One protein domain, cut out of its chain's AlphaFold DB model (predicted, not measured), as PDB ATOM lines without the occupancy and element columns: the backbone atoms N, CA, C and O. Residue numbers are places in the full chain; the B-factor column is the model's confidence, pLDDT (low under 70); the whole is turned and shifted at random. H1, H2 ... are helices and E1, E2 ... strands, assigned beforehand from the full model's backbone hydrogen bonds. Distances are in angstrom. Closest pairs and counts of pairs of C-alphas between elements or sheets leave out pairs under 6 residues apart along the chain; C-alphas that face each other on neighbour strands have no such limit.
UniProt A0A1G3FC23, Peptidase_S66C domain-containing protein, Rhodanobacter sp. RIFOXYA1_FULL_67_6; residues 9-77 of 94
ATOM      1  N   VAL A   9       7.923 -15.712 -45.854       96.69
ATOM      2  CA  VAL A   9       8.547 -14.422 -46.176       96.69
ATOM      3  C   VAL A   9       8.489 -13.546 -44.933       96.69
ATOM      4  O   VAL A   9       7.411 -13.225 -44.441       96.69
ATOM      5  N   LEU A  10       9.657 -13.213 -44.404       96.00
ATOM      6  CA  LEU A  10       9.844 -12.368 -43.238       96.00
ATOM      7  C   LEU A  10       9.930 -10.912 -43.701       96.00
ATOM      8  O   LEU A  10      10.697 -10.587 -44.615       96.00
ATOM      9  N   GLY A  11       9.106 -10.075 -43.075       94.56
ATOM     10  CA  GLY A  11       9.075  -8.635 -43.286       94.56
ATOM     11  C   GLY A  11      10.303  -7.918 -42.732       94.56
ATOM     12  O   GLY A  11      11.337  -8.533 -42.451       94.56
ATOM     13  N   ASP A  12      10.143  -6.616 -42.547       92.88
ATOM     14  CA  ASP A  12      11.092  -5.757 -41.864       92.88
ATOM     15  C   ASP A  12      10.740  -5.671 -40.374       92.88
ATOM     16  O   ASP A  12       9.588  -5.440 -39.990       92.88
ATOM     17  N   PHE A  13      11.743  -5.895 -39.530       92.62
ATOM     18  CA  PHE A  13      11.604  -5.941 -38.078       92.62
ATOM     19  C   PHE A  13      12.444  -4.820 -37.476       92.62
ATOM     20  O   PHE A  13      13.659  -4.940 -37.320       92.62
ATOM     21  N   SER A  14      11.781  -3.725 -37.122       88.56
ATOM     22  CA  SER A  14      12.391  -2.595 -36.432       88.56
ATOM     23  C   SER A  14      12.397  -2.809 -34.913       88.56
ATOM     24  O   SER A  14      11.659  -3.633 -34.373       88.56
ATOM     25  N   HIS A  15      13.262  -2.071 -34.213       88.38
ATOM     26  CA  HIS A  15      13.337  -2.055 -32.743       88.38
ATOM     27  C   HIS A  15      13.586  -3.427 -32.078       88.38
ATOM     28  O   HIS A  15      13.128  -3.681 -30.968       88.38
ATOM     29  N   CYS A  16      14.323  -4.311 -32.758       90.25
ATOM     30  CA  CYS A  16      14.662  -5.662 -32.291       90.25
ATOM     31  C   CYS A  16      16.128  -5.788 -31.828       90.25
ATOM     32  O   CYS A  16      16.747  -6.840 -31.994       90.25
ATOM     33  N   GLN A  17      16.720  -4.714 -31.298       92.25
ATOM     34  CA  GLN A  17      18.074  -4.759 -30.743       92.25
ATOM     35  C   GLN A  17      18.104  -5.633 -29.477       92.25
ATOM     36  O   GLN A  17      17.263  -5.437 -28.597       92.25
ATOM     37  N   PRO A  18      19.070  -6.562 -29.349       94.31
ATOM     38  CA  PRO A  18      19.180  -7.399 -28.163       94.31
ATOM     39  C   PRO A  18      19.589  -6.562 -26.943       94.31
ATOM     40  O   PRO A  18      20.458  -5.690 -27.019       94.31
ATOM     41  N   GLY A  19      18.970  -6.843 -25.801       95.31
ATOM     42  CA  GLY A  19      19.373  -6.340 -24.496       95.31
ATOM     43  C   GLY A  19      20.350  -7.282 -23.786       95.31
ATOM     44  O   GLY A  19      20.671  -8.374 -24.248       95.31
ATOM     45  N   ALA A  20      20.793  -6.890 -22.589       95.31
ATOM     46  CA  ALA A  20      21.773  -7.664 -21.814       95.31
ATOM     47  C   ALA A  20      21.318  -9.103 -21.488       95.31
ATOM     48  O   ALA A  20      22.138 -10.011 -21.405       95.31
ATOM     49  N   ARG A  21      20.007  -9.317 -21.312       96.19
ATOM     50  CA  ARG A  21      19.429 -10.632 -20.978       96.19
ATOM     51  C   ARG A  21      19.365 -11.589 -22.164       96.19
ATOM     52  O   ARG A  21      19.264 -12.789 -21.940       96.19
ATOM     53  N   ASP A  22      19.451 -11.074 -23.385       95.88
ATOM     54  CA  ASP A  22      19.423 -11.905 -24.587       95.88
ATOM     55  C   ASP A  22      20.761 -12.626 -24.805       95.88
ATOM     56  O   ASP A  22      20.832 -13.569 -25.585       95.88
ATOM     57  N   ASN A  23      21.821 -12.235 -24.080       95.25
ATOM     58  CA  ASN A  23      23.113 -12.931 -24.047       95.25
ATOM     59  C   ASN A  23      23.694 -13.205 -25.452       95.25
ATOM     60  O   ASN A  23      24.190 -14.290 -25.744       95.25
ATOM     61  N   GLY A  24      23.585 -12.214 -26.342       93.75
ATOM     62  CA  GLY A  24      24.049 -12.311 -27.729       93.75
ATOM     63  C   GLY A  24      23.076 -12.997 -28.693       93.75
ATOM     64  O   GLY A  24      23.400 -13.133 -29.870       93.75
ATOM     65  N   TYR A  25      21.890 -13.408 -28.238       96.69
ATOM     66  CA  TYR A  25      20.830 -13.894 -29.114       96.69
ATOM     67  C   TYR A  25      20.126 -12.720 -29.799       96.69
ATOM     68  O   TYR A  25      19.353 -11.991 -29.182       96.69
ATOM     69  N   ASP A  26      20.408 -12.526 -31.082       95.75
ATOM     70  CA  ASP A  26      19.841 -11.451 -31.888       95.75
ATOM     71  C   ASP A  26      18.801 -11.964 -32.902       95.75
ATOM     72  O   ASP A  26      18.498 -13.158 -33.011       95.75
ATOM     73  N   LEU A  27      18.223 -11.039 -33.671       94.81
ATOM     74  CA  LEU A  27      17.224 -11.374 -34.682       94.81
ATOM     75  C   LEU A  27      17.786 -12.289 -35.787       94.81
ATOM     76  O   LEU A  27      17.064 -13.141 -36.314       94.81
ATOM     77  N   ALA A  28      19.071 -12.152 -36.126       94.62
ATOM     78  CA  ALA A  28      19.715 -13.009 -37.113       94.62
ATOM     79  C   ALA A  28      19.805 -14.458 -36.609       94.62
ATOM     80  O   ALA A  28      19.472 -15.385 -37.357       94.62
ATOM     81  N   ALA A  29      20.157 -14.657 -35.335       96.62
ATOM     82  CA  ALA A  29      20.136 -15.958 -34.673       96.62
ATOM     83  C   ALA A  29      18.719 -16.557 -34.645       96.62
ATOM     84  O   ALA A  29      18.537 -17.741 -34.951       96.62
ATOM     85  N   ALA A  30      17.696 -15.740 -34.375       96.06
ATOM     86  CA  ALA A  30      16.302 -16.179 -34.422       96.06
ATOM     87  C   ALA A  30      15.891 -16.662 -35.822       96.06
ATOM     88  O   ALA A  30      15.305 -17.738 -35.978       96.06
ATOM     89  N   PHE A  31      16.247 -15.914 -36.868       96.12
ATOM     90  CA  PHE A  31      15.958 -16.304 -38.250       96.12
ATOM     91  C   PHE A  31      16.732 -17.550 -38.679       96.12
ATOM     92  O   PHE A  31      16.180 -18.384 -39.403       96.12
ATOM     93  N   ALA A  32      17.978 -17.708 -38.230       96.81
ATOM     94  CA  ALA A  32      18.759 -18.920 -38.455       96.81
ATOM     95  C   ALA A  32      18.073 -20.145 -37.828       96.81
ATOM     96  O   ALA A  32      17.914 -21.168 -38.497       96.81
ATOM     97  N   GLN A  33      17.572 -20.016 -36.596       96.94
ATOM     98  CA  GLN A  33      16.843 -21.092 -35.928       96.94
ATOM     99  C   GLN A  33      15.537 -21.441 -36.652       96.94
ATOM    100  O   GLN A  33      15.259 -22.616 -36.888       96.94
ATOM    101  N   ILE A  34      14.751 -20.438 -37.059       96.06
ATOM    102  CA  ILE A  34      13.517 -20.659 -37.830       96.06
ATOM    103  C   ILE A  34      13.829 -21.400 -39.133       96.06
ATOM    104  O   ILE A  34      13.156 -22.378 -39.451       96.06
ATOM    105  N   ARG A  35      14.870 -20.989 -39.868       96.06
ATOM    106  CA  ARG A  35      15.316 -21.670 -41.098       96.06
ATOM    107  C   ARG A  35      15.651 -23.138 -40.859       96.06
ATOM    108  O   ARG A  35      15.300 -23.965 -41.696       96.06
ATOM    109  N   ALA A  36      16.291 -23.454 -39.736       96.81
ATOM    110  CA  ALA A  36      16.677 -24.820 -39.400       96.81
ATOM    111  C   ALA A  36      15.470 -25.740 -39.144       96.81
ATOM    112  O   ALA A  36      15.547 -26.932 -39.430       96.81
ATOM    113  N   VAL A  37      14.353 -25.202 -38.634       95.75
ATOM    114  CA  VAL A  37      13.208 -26.016 -38.178       95.75
ATOM    115  C   VAL A  37      11.941 -25.879 -39.027       95.75
ATOM    116  O   VAL A  37      11.043 -26.709 -38.912       95.75
ATOM    117  N   ALA A  38      11.826 -24.853 -39.874       95.44
ATOM    118  CA  ALA A  38      10.578 -24.534 -40.574       95.44
ATOM    119  C   ALA A  38      10.146 -25.595 -41.603       95.44
ATOM    120  O   ALA A  38       8.958 -25.686 -41.914       95.44
ATOM    121  N   GLY A  39      11.093 -26.360 -42.158       95.88
ATOM    122  CA  GLY A  39      10.828 -27.360 -43.204       95.88
ATOM    123  C   GLY A  39      10.363 -26.773 -44.545       95.88
ATOM    124  O   GLY A  39       9.975 -27.516 -45.440       95.88
ATOM    125  N   ILE A  40      10.393 -25.444 -44.688       96.75
ATOM    126  CA  ILE A  40       9.988 -24.692 -45.879       96.75
ATOM    127  C   ILE A  40      11.018 -23.593 -46.170       96.75
ATOM    128  O   ILE A  40      11.701 -23.140 -45.246       96.75
ATOM    129  N   PRO A  41      11.127 -23.116 -47.423       95.31
ATOM    130  CA  PRO A  41      11.987 -21.987 -47.751       95.31
ATOM    131  C   PRO A  41      11.617 -20.749 -46.932       95.31
ATOM    132  O   PRO A  41      10.448 -20.368 -46.872       95.31
ATOM    133  N   VAL A  42      12.621 -20.100 -46.346       96.12
ATOM    134  CA  VAL A  42      12.467 -18.828 -45.632       96.12
ATOM    135  C   VAL A  42      13.192 -17.736 -46.415       96.12
ATOM    136  O   VAL A  42      14.357 -17.893 -46.781       96.12
ATOM    137  N   VAL A  43      12.536 -16.615 -46.671       95.81
ATOM    138  CA  VAL A  43      13.113 -15.419 -47.304       95.81
ATOM    139  C   VAL A  43      12.905 -14.254 -46.346       95.81
ATOM    140  O   VAL A  43      11.888 -14.217 -45.670       95.81
ATOM    141  N   ALA A  44      13.867 -13.343 -46.234       94.25
ATOM    142  CA  ALA A  44      13.788 -12.200 -45.324       94.25
ATOM    143  C   ALA A  44      14.070 -10.891 -46.065       94.25
ATOM    144  O   ALA A  44      14.582 -10.931 -47.186       94.25
ATOM    145  N   GLY A  45      13.753  -9.762 -45.426       91.00
ATOM    146  CA  GLY A  45      14.005  -8.424 -45.967       91.00
ATOM    147  C   GLY A  45      12.894  -7.904 -46.877       91.00
ATOM    148  O   GLY A  45      13.144  -7.040 -47.710       91.00
ATOM    149  N   MET A  46      11.674  -8.436 -46.765       94.31
ATOM    150  CA  MET A  46      10.526  -7.829 -47.440       94.31
ATOM    151  C   MET A  46      10.208  -6.479 -46.768       94.31
ATOM    152  O   MET A  46      10.042  -6.473 -45.551       94.31
ATOM    153  N   PRO A  47      10.077  -5.363 -47.515       92.62
ATOM    154  CA  PRO A  47       9.806  -4.030 -46.961       92.62
ATOM    155  C   PRO A  47       8.338  -3.905 -46.521       92.62
ATOM    156  O   PRO A  47       7.499  -3.279 -47.169       92.62
ATOM    157  N   HIS A  48       7.995  -4.615 -45.454       93.50
ATOM    158  CA  HIS A  48       6.670  -4.655 -44.855       93.50
ATOM    159  C   HIS A  48       6.818  -4.902 -43.358       93.50
ATOM    160  O   HIS A  48       7.448  -5.880 -42.958       93.50
ATOM    161  N   GLY A  49       6.215  -4.053 -42.536       88.88
ATOM    162  CA  GLY A  49       6.346  -4.121 -41.087       88.88
ATOM    163  C   GLY A  49       5.987  -2.784 -40.457       88.88
ATOM    164  O   GLY A  49       5.111  -2.086 -40.956       88.88
ATOM    165  N   HIS A  50       6.689  -2.438 -39.379       89.94
ATOM    166  CA  HIS A  50       6.529  -1.172 -38.649       89.94
ATOM    167  C   HIS A  50       7.637  -0.158 -38.991       89.94
ATOM    168  O   HIS A  50       7.947   0.728 -38.195       89.94
ATOM    169  N   GLY A  51       8.300  -0.341 -40.136       86.06
ATOM    170  CA  GLY A  51       9.259   0.612 -40.685       86.06
ATOM    171  C   GLY A  51       8.566   1.716 -41.488       86.06
ATOM    172  O   GLY A  51       7.358   1.687 -41.707       86.06
ATOM    173  N   MET A  52       9.354   2.685 -41.956       85.69
ATOM    174  CA  MET A  52       8.861   3.762 -42.828       85.69
ATOM    175  C   MET A  52       8.384   3.227 -44.185       85.69
ATOM    176  O   MET A  52       7.412   3.721 -44.751       85.69
ATOM    177  N   GLU A  53       9.074   2.218 -44.717       87.25
ATOM    178  CA  GLU A  53       8.689   1.553 -45.956       87.25
ATOM    179  C   GLU A  53       7.681   0.444 -45.655       87.25
ATOM    180  O   GLU A  53       8.012  -0.582 -45.057       87.25
ATOM    181  N   GLN A  54       6.438   0.648 -46.092       89.00
ATOM    182  CA  GLN A  54       5.356  -0.297 -45.854       89.00
ATOM    183  C   GLN A  54       4.654  -0.666 -47.161       89.00
ATOM    184  O   GLN A  54       3.752   0.019 -47.645       89.00
ATOM    185  N   LEU A  55       5.061  -1.796 -47.735       91.94
ATOM    186  CA  LEU A  55       4.406  -2.365 -48.905       91.94
ATOM    187  C   LEU A  55       2.992  -2.855 -48.548       91.94
ATOM    188  O   LEU A  55       2.781  -3.499 -47.519       91.94
ATOM    189  N   THR A  56       2.015  -2.580 -49.415       92.56
ATOM    190  CA  THR A  56       0.648  -3.106 -49.273       92.56
ATOM    191  C   THR A  56       0.561  -4.497 -49.896       92.56
ATOM    192  O   THR A  56       0.906  -4.681 -51.062       92.56
ATOM    193  N   LEU A  57       0.089  -5.478 -49.124       95.12
ATOM    194  CA  LEU A  57      -0.030  -6.872 -49.551       95.12
ATOM    195  C   LEU A  57      -1.504  -7.239 -49.791       95.12
ATOM    196  O   LEU A  57      -2.316  -7.093 -48.873       95.12
ATOM    197  N   PRO A  58      -1.870  -7.765 -50.974       95.75
ATOM    198  CA  PRO A  58      -3.224  -8.241 -51.234       95.75
ATOM    199  C   PRO A  58      -3.426  -9.627 -50.600       95.75
ATOM    200  O   PRO A  58      -3.309 -10.665 -51.257       95.75
ATOM    201  N   PHE A  59      -3.696  -9.665 -49.294       95.12
ATOM    202  CA  PHE A  59      -3.940 -10.919 -48.578       95.12
ATOM    203  C   PHE A  59      -5.098 -11.714 -49.200       95.12
ATOM    204  O   PHE A  59      -6.145 -11.168 -49.537       95.12
ATOM    205  N   GLY A  60      -4.899 -13.027 -49.347       95.56
ATOM    206  CA  GLY A  60      -5.849 -13.934 -50.000       95.56
ATOM    207  C   GLY A  60      -5.645 -14.087 -51.512       95.56
ATOM    208  O   GLY A  60      -6.170 -15.035 -52.093       95.56
ATOM    209  N   ALA A  61      -4.844 -13.226 -52.143       97.31
ATOM    210  CA  ALA A  61      -4.515 -13.345 -53.558       97.31
ATOM    211  C   ALA A  61      -3.476 -14.453 -53.820       97.31
ATOM    212  O   ALA A  61      -2.542 -14.629 -53.028       97.31
ATOM    213  N   PRO A  62      -3.572 -15.174 -54.952       97.31
ATOM    214  CA  PRO A  62      -2.482 -16.004 -55.441       97.31
ATOM    215  C   PRO A  62      -1.187 -15.200 -55.588       97.31
ATOM    216  O   PRO A  62      -1.178 -14.116 -56.172       97.31
ATOM    217  N   ALA A  63      -0.085 -15.770 -55.100       97.12
ATOM    218  CA  ALA A  63       1.235 -15.166 -55.183       97.12
ATOM    219  C   ALA A  63       2.272 -16.149 -55.736       97.12
ATOM    220  O   ALA A  63       2.202 -17.359 -55.489       97.12
ATOM    221  N   ARG A  64       3.267 -15.626 -56.458       97.69
ATOM    222  CA  ARG A  64       4.399 -16.399 -56.978       97.69
ATOM    223  C   ARG A  64       5.710 -15.794 -56.497       97.69
ATOM    224  O   ARG A  64       6.091 -14.712 -56.925       97.69
ATOM    225  N   LEU A  65       6.425 -16.545 -55.661       97.69
ATOM    226  CA  LEU A  65       7.765 -16.200 -55.198       97.69
ATOM    227  C   LEU A  65       8.825 -16.837 -56.106       97.69
ATOM    228  O   LEU A  65       8.787 -18.043 -56.362       97.69
ATOM    229  N   ARG A  66       9.785 -16.038 -56.574       97.69
ATOM    230  CA  ARG A  66      10.999 -16.492 -57.268       97.69
ATOM    231  C   ARG A  66      12.221 -15.937 -56.555       97.69
ATOM    232  O   ARG A  66      12.242 -14.759 -56.220       97.69
ATOM    233  N   VAL A  67      13.231 -16.777 -56.353       96.56
ATOM    234  CA  VAL A  67      14.506 -16.382 -55.747       96.56
ATOM    235  C   VAL A  67      15.637 -16.842 -56.656       96.56
ATOM    236  O   VAL A  67      15.740 -18.031 -56.950       96.56
ATOM    237  N   ALA A  68      16.461 -15.908 -57.124       96.00
ATOM    238  CA  ALA A  68      17.592 -16.189 -58.005       96.00
ATOM    239  C   ALA A  68      18.672 -15.112 -57.844       96.00
ATOM    240  O   ALA A  68      18.357 -13.928 -57.746       96.00
ATOM    241  N   GLY A  69      19.945 -15.518 -57.809       93.94
ATOM    242  CA  GLY A  69      21.077 -14.583 -57.759       93.94
ATOM    243  C   GLY A  69      21.030 -13.603 -56.580       93.94
ATOM    244  O   GLY A  69      21.325 -12.426 -56.755       93.94
ATOM    245  N   GLY A  70      20.580 -14.058 -55.404       91.50
ATOM    246  CA  GLY A  70      20.441 -13.213 -54.210       91.50
ATOM    247  C   GLY A  70      19.267 -12.226 -54.243       91.50
ATOM    248  O   GLY A  70      19.132 -11.420 -53.330       91.50
ATOM    249  N   ARG A  71      18.404 -12.282 -55.264       94.12
ATOM    250  CA  ARG A  71      17.206 -11.439 -55.384       94.12
ATOM    251  C   ARG A  71      15.946 -12.269 -55.207       94.12
ATOM    252  O   ARG A  71      15.887 -13.411 -55.665       94.12
ATOM    253  N   ALA A  72      14.934 -11.673 -54.587       95.75
ATOM    254  CA  ALA A  72      13.595 -12.232 -54.483       95.75
ATOM    255  C   ALA A  72      12.599 -11.356 -55.255       95.75
ATOM    256  O   ALA A  72      12.663 -10.132 -55.185       95.75
ATOM    257  N   GLN A  73      11.679 -11.990 -55.977       96.62
ATOM    258  CA  GLN A  73      10.551 -11.342 -56.639       96.62
ATOM    259  C   GLN A  73       9.264 -12.036 -56.206       96.62
ATOM    260  O   GLN A  73       9.159 -13.263 -56.300       96.62
ATOM    261  N   LEU A  74       8.299 -11.247 -55.740       97.06
ATOM    262  CA  LEU A  74       6.988 -11.710 -55.306       97.06
ATOM    263  C   LEU A  74       5.916 -11.009 -56.140       97.06
ATOM    264  O   LEU A  74       5.704  -9.810 -55.986       97.06
ATOM    265  N   ASP A  75       5.263 -11.754 -57.028       97.06
ATOM    266  CA  ASP A  75       4.145 -11.233 -57.820       97.06
ATOM    267  C   ASP A  75       2.821 -11.712 -57.243       97.06
ATOM    268  O   ASP A  75       2.722 -12.841 -56.756       97.06
ATOM    269  N   PHE A  76       1.798 -10.877 -57.382       96.56
ATOM    270  CA  PHE A  76       0.423 -11.168 -56.999       96.56
ATOM    271  C   PHE A  76      -0.476 -11.076 -58.228       96.56
ATOM    272  O   PHE A  76      -0.218 -10.286 -59.136       96.56
ATOM    273  N   ALA A  77      -1.542 -11.868 -58.257       95.50
ATOM    274  CA  ALA A  77      -2.526 -11.836 -59.333       95.50
ATOM    275  C   ALA A  77      -3.939 -12.043 -58.787       95.50
ATOM    276  O   ALA A  77      -4.113 -12.565 -57.689       95.50
TER     277      ALA A  77
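This is residues 9 to 77 of the 94 residues of the protein "Peptidase_S66C domain-containing protein" of Rhodanobacter sp. RIFOXYA1_FULL_67_6 (UniProt A0A1G3FC23). Little regular structure: a two-strand hairpin, E1 and E2, at one end, helix H1 well away from it, and long loops between, with residues 19 to 24 sticking out at the far end. The printed part has 69 residues, in the order H1, E1, E2; the class is mixed, with only 23 residues in named elements. It is loose, with a radius of gyration of the C-alphas of 14.2 A and spans of 45 by 29 by 24 A.

Look first at E1, residues 63 to 68, and E2, residues 71 to 76: this hairpin is antiparallel at 166 degrees, with N 66 and O 73 within hydrogen-bond range at 2.9 A. H1, residues 27 to 37, is apart from E2; its O i to N i+4 pairs are all within hydrogen-bond range.

Find C-alpha 63 at (1.235, -15.166, -55.183); E1 runs 16.6 A, and E2 16.9 A to C-alpha 76 at (0.423, -11.168, -56.999). H1 runs 15.6 A from C-alpha 27 at (17.224, -11.374, -34.682).

The C-alphas farthest apart, Ala 20 and Ala 77, are 44.9 A apart. H1 to E1 is a long link of 25 residues; E1 to E2 is tight. The printed part has no cut, and no printed residue is under 70 in pLDDT.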